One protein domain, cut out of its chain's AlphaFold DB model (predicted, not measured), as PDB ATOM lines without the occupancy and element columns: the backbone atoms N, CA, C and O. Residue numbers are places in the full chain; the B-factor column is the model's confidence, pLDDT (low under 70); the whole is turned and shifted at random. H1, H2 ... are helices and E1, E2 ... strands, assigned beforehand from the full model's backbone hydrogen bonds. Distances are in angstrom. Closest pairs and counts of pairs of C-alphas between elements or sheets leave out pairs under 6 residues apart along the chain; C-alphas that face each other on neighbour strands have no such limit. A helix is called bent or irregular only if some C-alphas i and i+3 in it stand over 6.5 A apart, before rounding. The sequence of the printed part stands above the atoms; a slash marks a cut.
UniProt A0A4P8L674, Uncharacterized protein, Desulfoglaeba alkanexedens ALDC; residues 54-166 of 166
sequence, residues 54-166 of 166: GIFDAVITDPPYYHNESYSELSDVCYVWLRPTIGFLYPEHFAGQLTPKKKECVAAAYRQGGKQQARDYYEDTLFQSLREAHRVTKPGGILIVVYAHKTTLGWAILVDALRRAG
ATOM      1  N   GLY A  54     240.294 126.952 197.704       97.44
ATOM      2  CA  GLY A  54     241.649 126.723 197.205       97.44
ATOM      3  C   GLY A  54     242.354 125.500 197.793       97.44
ATOM      4  O   GLY A  54     243.550 125.564 198.072       97.44
ATOM      5  N   ILE A  55     241.639 124.397 198.007       97.19
ATOM      6  CA  ILE A  55     242.215 123.180 198.592       97.19
ATOM      7  C   ILE A  55     242.712 122.178 197.542       97.19
ATOM      8  O   ILE A  55     243.658 121.438 197.815       97.19
ATOM      9  N   PHE A  56     242.130 122.165 196.338       97.25
ATOM     10  CA  PHE A  56     242.460 121.193 195.295       97.25
ATOM     11  C   PHE A  56     243.403 121.771 194.241       97.25
ATOM     12  O   PHE A  56     243.229 122.899 193.785       97.25
ATOM     13  N   ASP A  57     244.382 120.975 193.816       98.00
ATOM     14  CA  ASP A  57     245.276 121.315 192.700       98.00
ATOM     15  C   ASP A  57     244.565 121.225 191.341       98.00
ATOM     16  O   ASP A  57     244.884 121.969 190.411       98.00
ATOM     17  N   ALA A  58     243.582 120.330 191.234       97.81
ATOM     18  CA  ALA A  58     242.750 120.192 190.053       97.81
ATOM     19  C   ALA A  58     241.334 119.721 190.399       97.81
ATOM     20  O   ALA A  58     241.136 118.947 191.338       97.81
ATOM     21  N   VAL A  59     240.369 120.140 189.584       97.62
ATOM     22  CA  VAL A  59     238.996 119.629 189.569       97.62
ATOM     23  C   VAL A  59     238.707 119.074 188.179       97.62
ATOM     24  O   VAL A  59     238.928 119.739 187.170       97.62
ATOM     25  N   ILE A  60     238.220 117.836 188.120       97.25
ATOM     26  CA  ILE A  60     237.903 117.129 186.876       97.25
ATOM     27  C   ILE A  60     236.443 116.697 186.967       97.25
ATOM     28  O   ILE A  60     236.067 116.009 187.915       97.25
ATOM     29  N   THR A  61     235.613 117.120 186.015       94.88
ATOM     30  CA  THR A  61     234.164 116.885 186.066       94.88
ATOM     31  C   THR A  61     233.554 116.662 184.683       94.88
ATOM     32  O   THR A  61     234.034 117.194 183.686       94.88
ATOM     33  N   ASP A  62     232.456 115.909 184.643       92.25
ATOM     34  CA  ASP A  62     231.605 115.664 183.469       92.25
ATOM     35  C   ASP A  62     230.154 116.013 183.854       92.25
ATOM     36  O   ASP A  62     229.417 115.157 184.353       92.25
ATOM     37  N   PRO A  63     229.763 117.303 183.803       89.50
ATOM     38  CA  PRO A  63     228.424 117.726 184.195       89.50
ATOM     39  C   PRO A  63     227.362 117.188 183.218       89.50
ATOM     40  O   PRO A  63     227.655 116.965 182.043       89.50
ATOM     41  N   PRO A  64     226.102 117.024 183.665       85.75
ATOM     42  CA  PRO A  64     225.034 116.515 182.811       85.75
ATOM     43  C   PRO A  64     224.814 117.422 181.597       85.75
ATOM     44  O   PRO A  64     224.878 118.643 181.712       85.75
ATOM     45  N   TYR A  65     224.509 116.830 180.442       79.19
ATOM     46  CA  TYR A  65     224.301 117.573 179.203       79.19
ATOM     47  C   TYR A  65     222.919 118.224 179.137       79.19
ATOM     48  O   TYR A  65     221.930 117.733 179.685       79.19
ATOM     49  N   TYR A  66     222.826 119.322 178.395       66.62
ATOM     50  CA  TYR A  66     221.543 119.937 178.075       66.62
ATOM     51  C   TYR A  66     220.664 118.925 177.299       66.62
ATOM     52  O   TYR A  66     221.150 118.204 176.430       66.62
ATOM     53  N   HIS A  67     219.381 118.818 177.662       66.94
ATOM     54  CA  HIS A  67     218.457 117.735 177.263       66.94
ATOM     55  C   HIS A  67     218.749 116.318 177.792       66.94
ATOM     56  O   HIS A  67     218.105 115.382 177.313       66.94
ATOM     57  N   ASN A  68     219.652 116.121 178.762       65.44
ATOM     58  CA  ASN A  68     219.789 114.792 179.361       65.44
ATOM     59  C   ASN A  68     218.485 114.332 180.018       65.44
ATOM     60  O   ASN A  68     217.729 115.120 180.595       65.44
ATOM     61  N   GLU A  69     218.252 113.024 179.926       71.12
ATOM     62  CA  GLU A  69     217.177 112.363 180.647       71.12
ATOM     63  C   GLU A  69     217.368 112.522 182.159       71.12
ATOM     64  O   GLU A  69     218.475 112.742 182.654       71.12
ATOM     65  N   SER A  70     216.272 112.425 182.912       83.25
ATOM     66  CA  SER A  70     216.348 112.492 184.368       83.25
ATOM     67  C   SER A  70     216.997 111.217 184.904       83.25
ATOM     68  O   SER A  70     216.337 110.192 185.078       83.25
ATOM     69  N   TYR A  71     218.300 111.283 185.180       85.31
ATOM     70  CA  TYR A  71     219.070 110.188 185.767       85.31
ATOM     71  C   TYR A  71     218.500 109.732 187.092       85.31
ATOM     72  O   TYR A  71     218.580 108.550 187.416       85.31
ATOM     73  N   SER A  72     217.919 110.648 187.860       88.19
ATOM     74  CA  SER A  72     217.240 110.274 189.086       88.19
ATOM     75  C   SER A  72     216.084 109.308 188.801       88.19
ATOM     76  O   SER A  72     215.993 108.283 189.463       88.19
ATOM     77  N   GLU A  73     215.217 109.559 187.812       88.19
ATOM     78  CA  GLU A  73     214.152 108.611 187.414       88.19
ATOM     79  C   GLU A  73     214.737 107.280 186.927       88.19
ATOM     80  O   GLU A  73     214.320 106.222 187.391       88.19
ATOM     81  N   LEU A  74     215.760 107.317 186.067       89.38
ATOM     82  CA  LEU A  74     216.431 106.102 185.581       89.38
ATOM     83  C   LEU A  74     217.041 105.281 186.727       89.38
ATOM     84  O   LEU A  74     217.010 104.051 186.713       89.38
ATOM     85  N   SER A  75     217.558 105.959 187.752       91.25
ATOM     86  CA  SER A  75     218.169 105.322 188.916       91.25
ATOM     87  C   SER A  75     217.155 104.599 189.798       91.25
ATOM     88  O   SER A  75     217.551 103.676 190.508       91.25
ATOM     89  N   ASP A  76     215.863 104.949 189.752       92.81
ATOM     90  CA  ASP A  76     214.841 104.261 190.553       92.81
ATOM     91  C   ASP A  76     214.698 102.788 190.155       92.81
ATOM     92  O   ASP A  76     214.474 101.944 191.025       92.81
ATOM     93  N   VAL A  77     214.929 102.462 188.876       90.94
ATOM     94  CA  VAL A  77     214.930 101.077 188.374       90.94
ATOM     95  C   VAL A  77     215.947 100.227 189.132       90.94
ATOM     96  O   VAL A  77     215.644  99.099 189.506       90.94
ATOM     97  N   CYS A  78     217.137 100.765 189.404       91.56
ATOM     98  CA  CYS A  78     218.167 100.081 190.187       91.56
ATOM     99  C   CYS A  78     217.919 100.211 191.697       91.56
ATOM    100  O   CYS A  78     218.197  99.285 192.461       91.56
ATOM    101  N   TYR A  79     217.384 101.349 192.144       93.31
ATOM    102  CA  TYR A  79     217.196 101.669 193.558       93.31
ATOM    103  C   TYR A  79     216.295 100.669 194.277       93.31
ATOM    104  O   TYR A  79     216.608 100.260 195.396       93.31
ATOM    105  N   VAL A  80     215.209 100.231 193.631       92.81
ATOM    106  CA  VAL A  80     214.266  99.263 194.216       92.81
ATOM    107  C   VAL A  80     214.911  97.908 194.520       92.81
ATOM    108  O   VAL A  80     214.486  97.241 195.460       92.81
ATOM    109  N   TRP A  81     215.967  97.530 193.791       92.69
ATOM    110  CA  TRP A  81     216.742  96.310 194.040       92.69
ATOM    111  C   TRP A  81     217.872  96.540 195.045       92.69
ATOM    112  O   TRP A  81     218.115  95.704 195.918       92.69
ATOM    113  N   LEU A  82     218.549  97.688 194.968       93.75
ATOM    114  CA  LEU A  82     219.657  98.022 195.866       93.75
ATOM    115  C   LEU A  82     219.188  98.247 197.306       93.75
ATOM    116  O   LEU A  82     219.824  97.763 198.241       93.75
ATOM    117  N   ARG A  83     218.054  98.927 197.499       94.00
ATOM    118  CA  ARG A  83     217.521  99.267 198.823       94.00
ATOM    119  C   ARG A  83     217.330  98.051 199.747       94.00
ATOM    120  O   ARG A  83     217.867  98.089 200.850       94.00
ATOM    121  N   PRO A  84     216.606  96.980 199.369       93.69
ATOM    122  CA  PRO A  84     216.469  95.803 200.228       93.69
ATOM    123  C   PRO A  84     217.763  94.981 200.346       93.69
ATOM    124  O   PRO A  84     217.946  94.300 201.348       93.69
ATOM    125  N   THR A  85     218.660  95.051 199.355       94.25
ATOM    126  CA  THR A  85     219.866  94.203 199.300       94.25
ATOM    127  C   THR A  85     221.027  94.767 200.116       94.25
ATOM    128  O   THR A  85     221.694  94.023 200.825       94.25
ATOM    129  N   ILE A  86     221.282  96.075 200.021       94.50
ATOM    130  CA  ILE A  86     222.421  96.744 200.672       94.50
ATOM    131  C   ILE A  86     222.017  97.978 201.482       94.50
ATOM    132  O   ILE A  86     222.874  98.622 202.080       94.50
ATOM    133  N   GLY A  87     220.732  98.337 201.526       93.25
ATOM    134  CA  GLY A  87     220.296  99.572 202.178       93.25
ATOM    135  C   GLY A  87     220.579  99.621 203.676       93.25
ATOM    136  O   GLY A  87     220.792 100.703 204.213       93.25
ATOM    137  N   PHE A  88     220.666  98.464 204.337       94.56
ATOM    138  CA  PHE A  88     221.057  98.378 205.747       94.56
ATOM    139  C   PHE A  88     222.520  98.781 206.000       94.56
ATOM    140  O   PHE A  88     222.850  99.148 207.124       94.56
ATOM    141  N   LEU A  89     223.385  98.735 204.977       95.44
ATOM    142  CA  LEU A  89     224.772  99.204 205.061       95.44
ATOM    143  C   LEU A  89     224.877 100.731 204.927       95.44
ATOM    144  O   LEU A  89     225.840 101.309 205.417       95.44
ATOM    145  N   TYR A  90     223.895 101.371 204.278       92.12
ATOM    146  CA  TYR A  90     223.896 102.806 203.961       92.12
ATOM    147  C   TYR A  90     222.520 103.446 204.236       92.12
ATOM    148  O   TYR A  90     221.861 103.945 203.310       92.12
ATOM    149  N   PRO A  91     222.022 103.404 205.485       91.50
ATOM    150  CA  PRO A  91     220.664 103.840 205.824       91.50
ATOM    151  C   PRO A  91     220.374 105.290 205.408       91.50
ATOM    152  O   PRO A  91     219.271 105.602 204.965       91.50
ATOM    153  N   GLU A  92     221.368 106.172 205.457       89.75
ATOM    154  CA  GLU A  92     221.283 107.571 205.037       89.75
ATOM    155  C   GLU A  92     221.162 107.759 203.512       89.75
ATOM    156  O   GLU A  92     220.694 108.795 203.027       89.75
ATOM    157  N   HIS A  93     221.564 106.763 202.717       88.75
ATOM    158  CA  HIS A  93     221.394 106.756 201.259       88.75
ATOM    159  C   HIS A  93     220.068 106.103 200.838       88.75
ATOM    160  O   HIS A  93     219.483 106.487 199.818       88.75
ATOM    161  N   PHE A  94     219.554 105.182 201.658       92.06
ATOM    162  CA  PHE A  94     218.360 104.380 201.375       92.06
ATOM    163  C   PHE A  94     217.130 104.707 202.248       92.06
ATOM    164  O   PHE A  94     216.161 103.943 202.286       92.06
ATOM    165  N   ALA A  95     217.144 105.865 202.920       89.88
ATOM    166  CA  ALA A  95     216.056 106.334 203.786       89.88
ATOM    167  C   ALA A  95     214.748 106.631 203.029       89.88
ATOM    168  O   ALA A  95     213.658 106.472 203.577       89.88
ATOM    169  N   GLY A  96     214.852 107.074 201.773       89.38
ATOM    170  CA  GLY A  96     213.703 107.357 200.916       89.38
ATOM    171  C   GLY A  96     213.072 106.096 200.323       89.38
ATOM    172  O   GLY A  96     213.660 105.016 200.313       89.38
ATOM    173  N   GLN A  97     211.858 106.243 199.791       88.44
ATOM    174  CA  GLN A  97     211.248 105.210 198.944       88.44
ATOM    175  C   GLN A  97     211.842 105.203 197.529       88.44
ATOM    176  O   GLN A  97     211.932 104.145 196.917       88.44
ATOM    177  N   LEU A  98     212.269 106.371 197.041       91.06
ATOM    178  CA  LEU A  98     212.864 106.591 195.723       91.06
ATOM    179  C   LEU A  98     214.124 107.453 195.848       91.06
ATOM    180  O   LEU A  98     214.398 108.036 196.906       91.06
ATOM    181  N   THR A  99     214.878 107.570 194.756       90.56
ATOM    182  CA  THR A  99     216.071 108.421 194.709       90.56
ATOM    183  C   THR A  99     215.725 109.918 194.828       90.56
ATOM    184  O   THR A  99     214.631 110.352 194.449       90.56
ATOM    185  N   PRO A 100     216.639 110.763 195.351       89.06
ATOM    186  CA  PRO A 100     216.395 112.200 195.461       89.06
ATOM    187  C   PRO A 100     216.250 112.877 194.092       89.06
ATOM    188  O   PRO A 100     217.122 112.741 193.240       89.06
ATOM    189  N   LYS A 101     215.185 113.672 193.913       88.69
ATOM    190  CA  LYS A 101     214.904 114.398 192.654       88.69
ATOM    191  C   LYS A 101     215.163 115.904 192.722       88.69
ATOM    192  O   LYS A 101     215.431 116.543 191.713       88.69
ATOM    193  N   LYS A 102     215.041 116.493 193.919       85.38
ATOM    194  CA  LYS A 102     214.895 117.952 194.097       85.38
ATOM    195  C   LYS A 102     216.117 118.771 193.678       85.38
ATOM    196  O   LYS A 102     215.934 119.869 193.184       85.38
ATOM    197  N   LYS A 103     217.331 118.261 193.909       85.69
ATOM    198  CA  LYS A 103     218.600 118.956 193.617       85.69
ATOM    199  C   LYS A 103     219.297 118.417 192.351       85.69
ATOM    200  O   LYS A 103     220.491 118.618 192.179       85.69
ATOM    201  N   GLU A 104     218.590 117.688 191.485       89.38
ATOM    202  CA  GLU A 104     219.168 117.192 190.227       89.38
ATOM    203  C   GLU A 104     219.344 118.346 189.230       89.38
ATOM    204  O   GLU A 104     218.397 119.090 188.993       89.38
ATOM    205  N   CYS A 105     220.526 118.478 188.623       90.44
ATOM    206  CA  CYS A 105     220.799 119.465 187.576       90.44
ATOM    207  C   CYS A 105     220.201 119.001 186.234       90.44
ATOM    208  O   CYS A 105     220.883 118.371 185.426       90.44
ATOM    209  N   VAL A 106     218.913 119.282 186.004       89.12
ATOM    210  CA  VAL A 106     218.175 118.863 184.799       89.12
ATOM    211  C   VAL A 106     217.172 119.925 184.344       89.12
ATOM    212  O   VAL A 106     216.486 120.540 185.162       89.12
ATOM    213  N   ALA A 107     217.034 120.088 183.027       88.38
ATOM    214  CA  ALA A 107     216.023 120.943 182.407       88.38
ATOM    215  C   ALA A 107     214.696 120.180 182.186       88.38
ATOM    216  O   ALA A 107     214.292 119.897 181.057       88.38
ATOM    217  N   ALA A 108     214.000 119.838 183.273       88.19
ATOM    218  CA  ALA A 108     212.777 119.034 183.264       88.19
ATOM    219  C   ALA A 108     211.495 119.888 183.380       88.19
ATOM    220  O   ALA A 108     210.945 120.061 184.463       88.19
ATOM    221  N   ALA A 109     210.934 120.354 182.257       87.81
ATOM    222  CA  ALA A 109     209.766 121.256 182.240       87.81
ATOM    223  C   ALA A 109     208.595 120.857 183.169       87.81
ATOM    224  O   ALA A 109     207.972 121.729 183.770       87.81
ATOM    225  N   TYR A 110     208.325 119.556 183.321       87.44
ATOM    226  CA  TYR A 110     207.277 119.027 184.202       87.44
ATOM    227  C   TYR A 110     207.571 119.190 185.706       87.44
ATOM    228  O   TYR A 110     206.645 119.165 186.510       87.44
ATOM    229  N   ARG A 111     208.839 119.370 186.098       85.81
ATOM    230  CA  ARG A 111     209.270 119.625 187.483       85.81
ATOM    231  C   ARG A 111     209.394 121.108 187.798       85.81
ATOM    232  O   ARG A 111     209.087 121.509 188.913       85.81
ATOM    233  N   GLN A 112     209.865 121.905 186.838       87.31
ATOM    234  CA  GLN A 112     210.153 123.325 187.059       87.31
ATOM    235  C   GLN A 112     209.062 124.277 186.556       87.31
ATOM    236  O   GLN A 112     209.310 125.467 186.523       87.31
ATOM    237  N   GLY A 113     207.872 123.801 186.171       86.06
ATOM    238  CA  GLY A 113     206.732 124.678 185.846       86.06
ATOM    239  C   GLY A 113     206.728 125.260 184.426       86.06
ATOM    240  O   GLY A 113     205.892 126.099 184.093       86.06
ATOM    241  N   GLY A 114     207.624 124.792 183.555       91.62
ATOM    242  CA  GLY A 114     207.666 125.176 182.147       91.62
ATOM    243  C   GLY A 114     209.054 125.040 181.528       91.62
ATOM    244  O   GLY A 114     210.051 124.850 182.219       91.62
ATOM    245  N   LYS A 115     209.131 125.151 180.195       89.00
ATOM    246  CA  LYS A 115     210.399 125.023 179.452       89.00
ATOM    247  C   LYS A 115     211.426 126.088 179.842       89.00
ATOM    248  O   LYS A 115     212.595 125.756 179.987       89.00
ATOM    249  N   GLN A 116     210.988 127.338 180.007       89.81
ATOM    250  CA  GLN A 116     211.890 128.438 180.353       89.81
ATOM    251  C   GLN A 116     212.440 128.274 181.773       89.81
ATOM    252  O   GLN A 116     213.645 128.240 181.954       89.81
ATOM    253  N   GLN A 117     211.567 128.039 182.753       91.00
ATOM    254  CA  GLN A 117     211.965 127.849 184.152       91.00
ATOM    255  C   GLN A 117     212.890 126.634 184.336       91.00
ATOM    256  O   GLN A 117     213.839 126.683 185.110       91.00
ATOM    257  N   ALA A 118     212.657 125.552 183.588       89.88
ATOM    258  CA  ALA A 118     213.540 124.389 183.581       89.88
ATOM    259  C   ALA A 118     214.924 124.694 182.999       89.88
ATOM    260  O   ALA A 118     215.932 124.199 183.502       89.88
ATOM    261  N   ARG A 119     214.969 125.505 181.939       89.06
ATOM    262  CA  ARG A 119     216.216 125.970 181.344       89.06
ATOM    263  C   ARG A 119     216.996 126.834 182.331       89.06
ATOM    264  O   ARG A 119     218.151 126.521 182.593       89.06
ATOM    265  N   ASP A 120     216.350 127.840 182.910       91.12
ATOM    266  CA  ASP A 120     216.972 128.757 183.870       91.12
ATOM    267  C   ASP A 120     217.518 127.979 185.078       91.12
ATOM    268  O   ASP A 120     218.675 128.134 185.454       91.12
ATOM    269  N   TYR A 121     216.734 127.033 185.606       91.75
ATOM    270  CA  TYR A 121     217.155 126.169 186.707       91.75
ATOM    271  C   TYR A 121     218.398 125.325 186.375       91.75
ATOM    272  O   TYR A 121     219.294 125.188 187.213       91.75
ATOM    273  N   TYR A 122     218.474 124.753 185.169       91.31
ATOM    274  CA  TYR A 122     219.658 124.011 184.727       91.31
ATOM    275  C   TYR A 122     220.879 124.928 184.600       91.31
ATOM    276  O   TYR A 122     221.940 124.597 185.128       91.31
ATOM    277  N   GLU A 123     220.732 126.072 183.925       91.69
ATOM    278  CA  GLU A 123     221.828 127.023 183.710       91.69
ATOM    279  C   GLU A 123     222.366 127.553 185.046       91.69
ATOM    280  O   GLU A 123     223.581 127.573 185.262       91.69
ATOM    281  N   ASP A 124     221.475 127.885 185.982       93.25
ATOM    282  CA  ASP A 124     221.843 128.328 187.322       93.25
ATOM    283  C   ASP A 124     222.526 127.220 188.124       93.25
ATOM    284  O   ASP A 124     223.561 127.464 188.740       93.25
ATOM    285  N   THR A 125     222.013 125.988 188.098       93.38
ATOM    286  CA  THR A 125     222.618 124.871 188.847       93.38
ATOM    287  C   THR A 125     224.004 124.507 188.303       93.38
ATOM    288  O   THR A 125     224.931 124.255 189.083       93.38
ATOM    289  N   LEU A 126     224.173 124.524 186.977       93.38
ATOM    290  CA  LEU A 126     225.468 124.322 186.331       93.38
ATOM    291  C   LEU A 126     226.446 125.432 186.730       93.38
ATOM    292  O   LEU A 126     227.562 125.139 187.158       93.38
ATOM    293  N   PHE A 127     226.012 126.692 186.663       95.25
ATOM    294  CA  PHE A 127     226.805 127.836 187.105       95.25
ATOM    295  C   PHE A 127     227.222 127.713 188.577       95.25
ATOM    296  O   PHE A 127     228.398 127.887 188.884       95.25
ATOM    297  N   GLN A 128     226.305 127.366 189.484       96.69
ATOM    298  CA  GLN A 128     226.632 127.184 190.903       96.69
ATOM    299  C   GLN A 128     227.662 126.069 191.119       96.69
ATOM    300  O   GLN A 128     228.576 126.233 191.923       96.69
ATOM    301  N   SER A 129     227.555 124.971 190.369       96.12
ATOM    302  CA  SER A 129     228.504 123.854 190.452       96.12
ATOM    303  C   SER A 129     229.899 124.249 189.958       96.12
ATOM    304  O   SER A 129     230.900 123.914 190.585       96.12
ATOM    305  N   LEU A 130     229.980 125.009 188.864       96.62
ATOM    306  CA  LEU A 130     231.252 125.515 188.339       96.62
ATOM    307  C   LEU A 130     231.854 126.600 189.236       96.62
ATOM    308  O   LEU A 130     233.070 126.652 189.400       96.62
ATOM    309  N   ARG A 131     231.016 127.423 189.872       97.44
ATOM    310  CA  ARG A 131     231.449 128.396 190.881       97.44
ATOM    311  C   ARG A 131     232.066 127.705 192.092       97.44
ATOM    312  O   ARG A 131     233.112 128.142 192.561       97.44
ATOM    313  N   GLU A 132     231.455 126.625 192.574       97.75
ATOM    314  CA  GLU A 132     232.035 125.817 193.648       97.75
ATOM    315  C   GLU A 132     233.340 125.155 193.210       97.75
ATOM    316  O   GLU A 132     234.314 125.223 193.954       97.75
ATOM    317  N   ALA A 133     233.401 124.597 191.996       97.50
ATOM    318  CA  ALA A 133     234.633 124.044 191.437       97.50
ATOM    319  C   ALA A 133     235.764 125.084 191.404       97.50
ATOM    320  O   ALA A 133     236.863 124.805 191.879       97.50
ATOM    321  N   HIS A 134     235.489 126.299 190.920       97.19
ATOM    322  CA  HIS A 134     236.447 127.403 190.945       97.19
ATOM    323  C   HIS A 134     236.856 127.760 192.385       97.19
ATOM    324  O   HIS A 134     238.043 127.831 192.684       97.19
ATOM    325  N   ARG A 135     235.892 127.892 193.309       98.00
ATOM    326  CA  ARG A 135     236.140 128.237 194.719       98.00
ATOM    327  C   ARG A 135     237.092 127.259 195.410       98.00
ATOM    328  O   ARG A 135     237.976 127.690 196.151       98.00
ATOM    329  N   VAL A 136     236.899 125.955 195.213       97.88
ATOM    330  CA  VAL A 136     237.705 124.919 195.881       97.88
ATOM    331  C   VAL A 136     239.043 124.658 195.183       97.88
ATOM    332  O   VAL A 136     239.916 124.021 195.772       97.88
ATOM    333  N   THR A 137     239.230 125.146 193.954       98.19
ATOM    334  CA  THR A 137     240.482 125.001 193.199       98.19
ATOM    335  C   THR A 137     241.482 126.077 193.616       98.19
ATOM    336  O   THR A 137     241.131 127.243 193.795       98.19
ATOM    337  N   LYS A 138     242.750 125.700 193.808       98.31
ATOM    338  CA  LYS A 138     243.836 126.637 194.132       98.31
ATOM    339  C   LYS A 138     243.984 127.706 193.041       98.31
ATOM    340  O   LYS A 138     243.771 127.400 191.868       98.31
ATOM    341  N   PRO A 139     244.439 128.929 193.372       96.25
ATOM    342  CA  PRO A 139     244.865 129.888 192.356       96.25
ATOM    343  C   PRO A 139     245.919 129.269 191.425       96.25
ATOM    344  O   PRO A 139     246.940 128.767 191.892       96.25
ATOM    345  N   GLY A 140     245.663 129.278 190.113       95.19
ATOM    346  CA  GLY A 140     246.514 128.619 189.111       95.19
ATOM    347  C   GLY A 140     246.324 127.098 188.987       95.19
ATOM    348  O   GLY A 140     247.037 126.468 188.208       95.19
ATOM    349  N   GLY A 141     245.385 126.512 189.734       96.75
ATOM    350  CA  GLY A 141     244.976 125.117 189.597       96.75
ATOM    351  C   GLY A 141     244.181 124.854 188.315       96.75
ATOM    352  O   GLY A 141     243.813 125.773 187.581       96.75
ATOM    353  N   ILE A 142     243.933 123.577 188.030       97.31
ATOM    354  CA  ILE A 142     243.391 123.138 186.736       97.31
ATOM    355  C   ILE A 142     241.928 122.712 186.880       97.31
ATOM    356  O   ILE A 142     241.619 121.793 187.632       97.31
ATOM    357  N   LEU A 143     241.036 123.311 186.091       96.38
ATOM    358  CA  LEU A 143     239.678 122.807 185.889       96.38
ATOM    359  C   LEU A 143     239.584 122.094 184.535       96.38
ATOM    360  O   LEU A 143     239.826 122.698 183.491       96.38
ATOM    361  N   ILE A 144     239.196 120.819 184.549       96.56
ATOM    362  CA  ILE A 144     238.891 120.038 183.348       96.56
ATOM    363  C   ILE A 144     237.399 119.727 183.345       96.56
ATOM    364  O   ILE A 144     236.895 119.045 184.237       96.56
ATOM    365  N   VAL A 145     236.704 120.199 182.310       94.25
ATOM    366  CA  VAL A 145     235.295 119.882 182.074       94.25
ATOM    367  C   VAL A 145     235.186 119.034 180.816       94.25
ATOM    368  O   VAL A 145     235.505 119.493 179.719       94.25
ATOM    369  N   VAL A 146     234.728 117.798 180.976       91.75
ATOM    370  CA  VAL A 146     234.322 116.950 179.858       91.75
ATOM    371  C   VAL A 146     232.886 117.324 179.519       91.75
ATOM    372  O   VAL A 146     232.020 117.316 180.385       91.75
ATOM    373  N   TYR A 147     232.633 117.740 178.281       85.75
ATOM    374  CA  TYR A 147     231.292 118.131 177.860       85.75
ATOM    375  C   TYR A 147     231.043 117.745 176.410       85.75
ATOM    376  O   TYR A 147     231.923 117.882 175.560       85.75
ATOM    377  N   ALA A 148     229.830 117.283 176.120       82.31
ATOM    378  CA  ALA A 148     229.397 116.962 174.773       82.31
ATOM    379  C   ALA A 148     227.969 117.463 174.555       82.31
ATOM    380  O   ALA A 148     227.036 117.069 175.250       82.31
ATOM    381  N   HIS A 149     227.770 118.313 173.548       80.94
ATOM    382  CA  HIS A 149     226.432 118.748 173.167       80.94
ATOM    383  C   HIS A 149     226.294 118.893 171.651       80.94
ATOM    384  O   HIS A 149     227.216 119.340 170.968       80.94
ATOM    385  N   LYS A 150     225.120 118.524 171.120       80.81
ATOM    386  CA  LYS A 150     224.844 118.519 169.668       80.81
ATOM    387  C   LYS A 150     224.649 119.917 169.077       80.81
ATOM    388  O   LYS A 150     224.722 120.079 167.865       80.81
ATOM    389  N   THR A 151     224.351 120.911 169.910       80.12
ATOM    390  CA  THR A 151     224.044 122.280 169.470       80.12
ATOM    391  C   THR A 151     225.019 123.289 170.055       80.12
ATOM    392  O   THR A 151     225.413 123.172 171.217       80.12
ATOM    393  N   THR A 152     225.328 124.329 169.279       84.56
ATOM    394  CA  THR A 152     226.169 125.464 169.690       84.56
ATOM    395  C   THR A 152     225.622 126.185 170.918       84.56
ATOM    396  O   THR A 152     226.393 126.632 171.757       84.56
ATOM    397  N   LEU A 153     224.295 126.257 171.067       82.25
ATOM    398  CA  LEU A 153     223.670 126.893 172.227       82.25
ATOM    399  C   LEU A 153     224.055 126.193 173.538       82.25
ATOM    400  O   LEU A 153     224.383 126.864 174.510       82.25
ATOM    401  N   GLY A 154     224.076 124.856 173.553       81.25
ATOM    402  CA  GLY A 154     224.489 124.104 174.740       81.25
ATOM    403  C   GLY A 154     225.953 124.341 175.120       81.25
ATOM    404  O   GLY A 154     226.276 124.340 176.304       81.25
ATOM    405  N   TRP A 155     226.823 124.592 174.136       87.00
ATOM    406  CA  TRP A 155     228.214 124.993 174.370       87.00
ATOM    407  C   TRP A 155     228.327 126.429 174.881       87.00
ATOM    408  O   TRP A 155     229.086 126.686 175.810       87.00
ATOM    409  N   ALA A 156     227.551 127.359 174.319       87.94
ATOM    410  CA  ALA A 156     227.540 128.755 174.750       87.94
ATOM    411  C   ALA A 156     227.121 128.902 176.222       87.94
ATOM    412  O   ALA A 156     227.723 129.687 176.947       87.94
ATOM    413  N   ILE A 157     226.147 128.101 176.668       86.12
ATOM    414  CA  ILE A 157     225.713 128.041 178.070       86.12
ATOM    415  C   ILE A 157     226.869 127.636 178.988       86.12
ATOM    416  O   ILE A 157     227.113 128.298 179.994       86.12
ATOM    417  N   LEU A 158     227.607 126.576 178.637       88.50
ATOM    418  CA  LEU A 158     228.752 126.136 179.431       88.50
ATOM    419  C   LEU A 158     229.834 127.222 179.500       88.50
ATOM    420  O   LEU A 158     230.342 127.517 180.578       88.50
ATOM    421  N   VAL A 159     230.176 127.824 178.359       90.88
ATOM    422  CA  VAL A 159     231.205 128.870 178.286       90.88
ATOM    423  C   VAL A 159     230.803 130.105 179.096       90.88
ATOM    424  O   VAL A 159     231.644 130.655 179.806       90.88
ATOM    425  N   ASP A 160     229.539 130.534 179.044       91.50
ATOM    426  CA  ASP A 160     229.070 131.652 179.871       91.50
ATOM    427  C   ASP A 160     229.073 131.300 181.364       91.50
ATOM    428  O   ASP A 160     229.518 132.110 182.178       91.50
ATOM    429  N   ALA A 161     228.661 130.083 181.729       92.00
ATOM    430  CA  ALA A 161     228.707 129.616 183.111       92.00
ATOM    431  C   ALA A 161     230.145 129.599 183.659       92.00
ATOM    432  O   ALA A 161     230.369 130.087 184.765       92.00
ATOM    433  N   LEU A 162     231.119 129.122 182.872       93.00
ATOM    434  CA  LEU A 162     232.546 129.182 183.212       93.00
ATOM    435  C   LEU A 162     233.015 130.630 183.381       93.00
ATOM    436  O   LEU A 162     233.545 130.990 184.423       93.00
ATOM    437  N   ARG A 163     232.737 131.499 182.402       93.75
ATOM    438  CA  ARG A 163     233.122 132.918 182.456       93.75
ATOM    439  C   ARG A 163     232.555 133.635 183.687       93.75
ATOM    440  O   ARG A 163     233.200 134.526 184.231       93.75
ATOM    441  N   ARG A 164     231.329 133.300 184.094       94.56
ATOM    442  CA  ARG A 164     230.686 133.861 185.289       94.56
ATOM    443  C   ARG A 164     231.265 133.294 186.586       94.56
ATOM    444  O   ARG A 164     231.208 133.986 187.599       94.56
ATOM    445  N   ALA A 165     231.720 132.041 186.584       93.12
ATOM    446  CA  ALA A 165     232.214 131.344 187.773       93.12
ATOM    447  C   ALA A 165     233.568 131.885 188.260       93.12
ATOM    448  O   ALA A 165     233.817 131.859 189.469       93.12
ATOM    449  N   GLY A 166     234.372 132.426 187.338       86.94
ATOM    450  CA  GLY A 166     235.742 132.892 187.579       86.94
ATOM    451  C   GLY A 166     236.772 131.974 186.942       86.94
ATOM    452  O   GLY A 166     237.962 132.311 187.083       86.94
TER     453      GLY A 166
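Overview. This is residues 54 to 166 of the 166 residues of an uncharacterized protein of Desulfoglaeba alkanexedens ALDC (UniProt A0A4P8L674). A long helix, H3, has a ribbon of two parallel strands, E1 and E2, beside its residues 129 to 136, and H4 packs on it at a steep tilt. Kinked H1 lies away from this body and touches no helix, while little H2 sits at the beginning of H3. The printed part has 113 residues, in the order E1 H1 H2 H3 E2 H4, and its class is mixed, helices and strands. It is loose, with a radius of gyration of the C-alphas of 16.5 A and spans of 45 by 37 by 22 A.

Arrangement. E1, residues 56 to 61, and E2, residues 137 to 145, are parallel neighbours at 16 degrees, with N 59 and O 142 at 2.8 A and N 142 and O 57 at 3.0 A, within hydrogen-bond range. E2 bends by 121 degrees at residue 140. H1, residues 71 to 89, has a kink of 82 degrees near residue 82 and is irregular, C-alphas 85 and 88 being 7.8 A apart. H2, residues 109 to 112, and H3, residues 115 to 136, touch only at the corner by their link, the closest C-alphas being those of Ala 109 and Lys 115, 4.7 A. E1, H1 to H3 and E2 form a strand-helix-strand unit, two parallel neighbour strands with helices between them along the chain. H4, residues 152 to 165, touches H3, running the same way at a steep tilt of 43 degrees; their closest C-alphas, of Arg 131 and Ala 165, are 4.4 A apart. H1 and H3 are apart. Every O i to N i+4 pair is within hydrogen-bond range in H3 and H4, against 8 of 15 in H1; H2 is too short for such a pair.

Along the chain. E1 begins at C-alpha 56 (242.460, 121.193, 195.295). H1 is 22.9 A long, H3 31.9 A and H4 20.0 A, ending at C-alpha 165 (232.214, 131.344, 187.773).

Size, cuts and confidence. The farthest C-alphas, of Pro 84 and Gly 140, are 45.9 A apart. The printed part has no cut; the link from H1 to H2, 19 residues, is long. Residues 66 to 68 have pLDDT under 70.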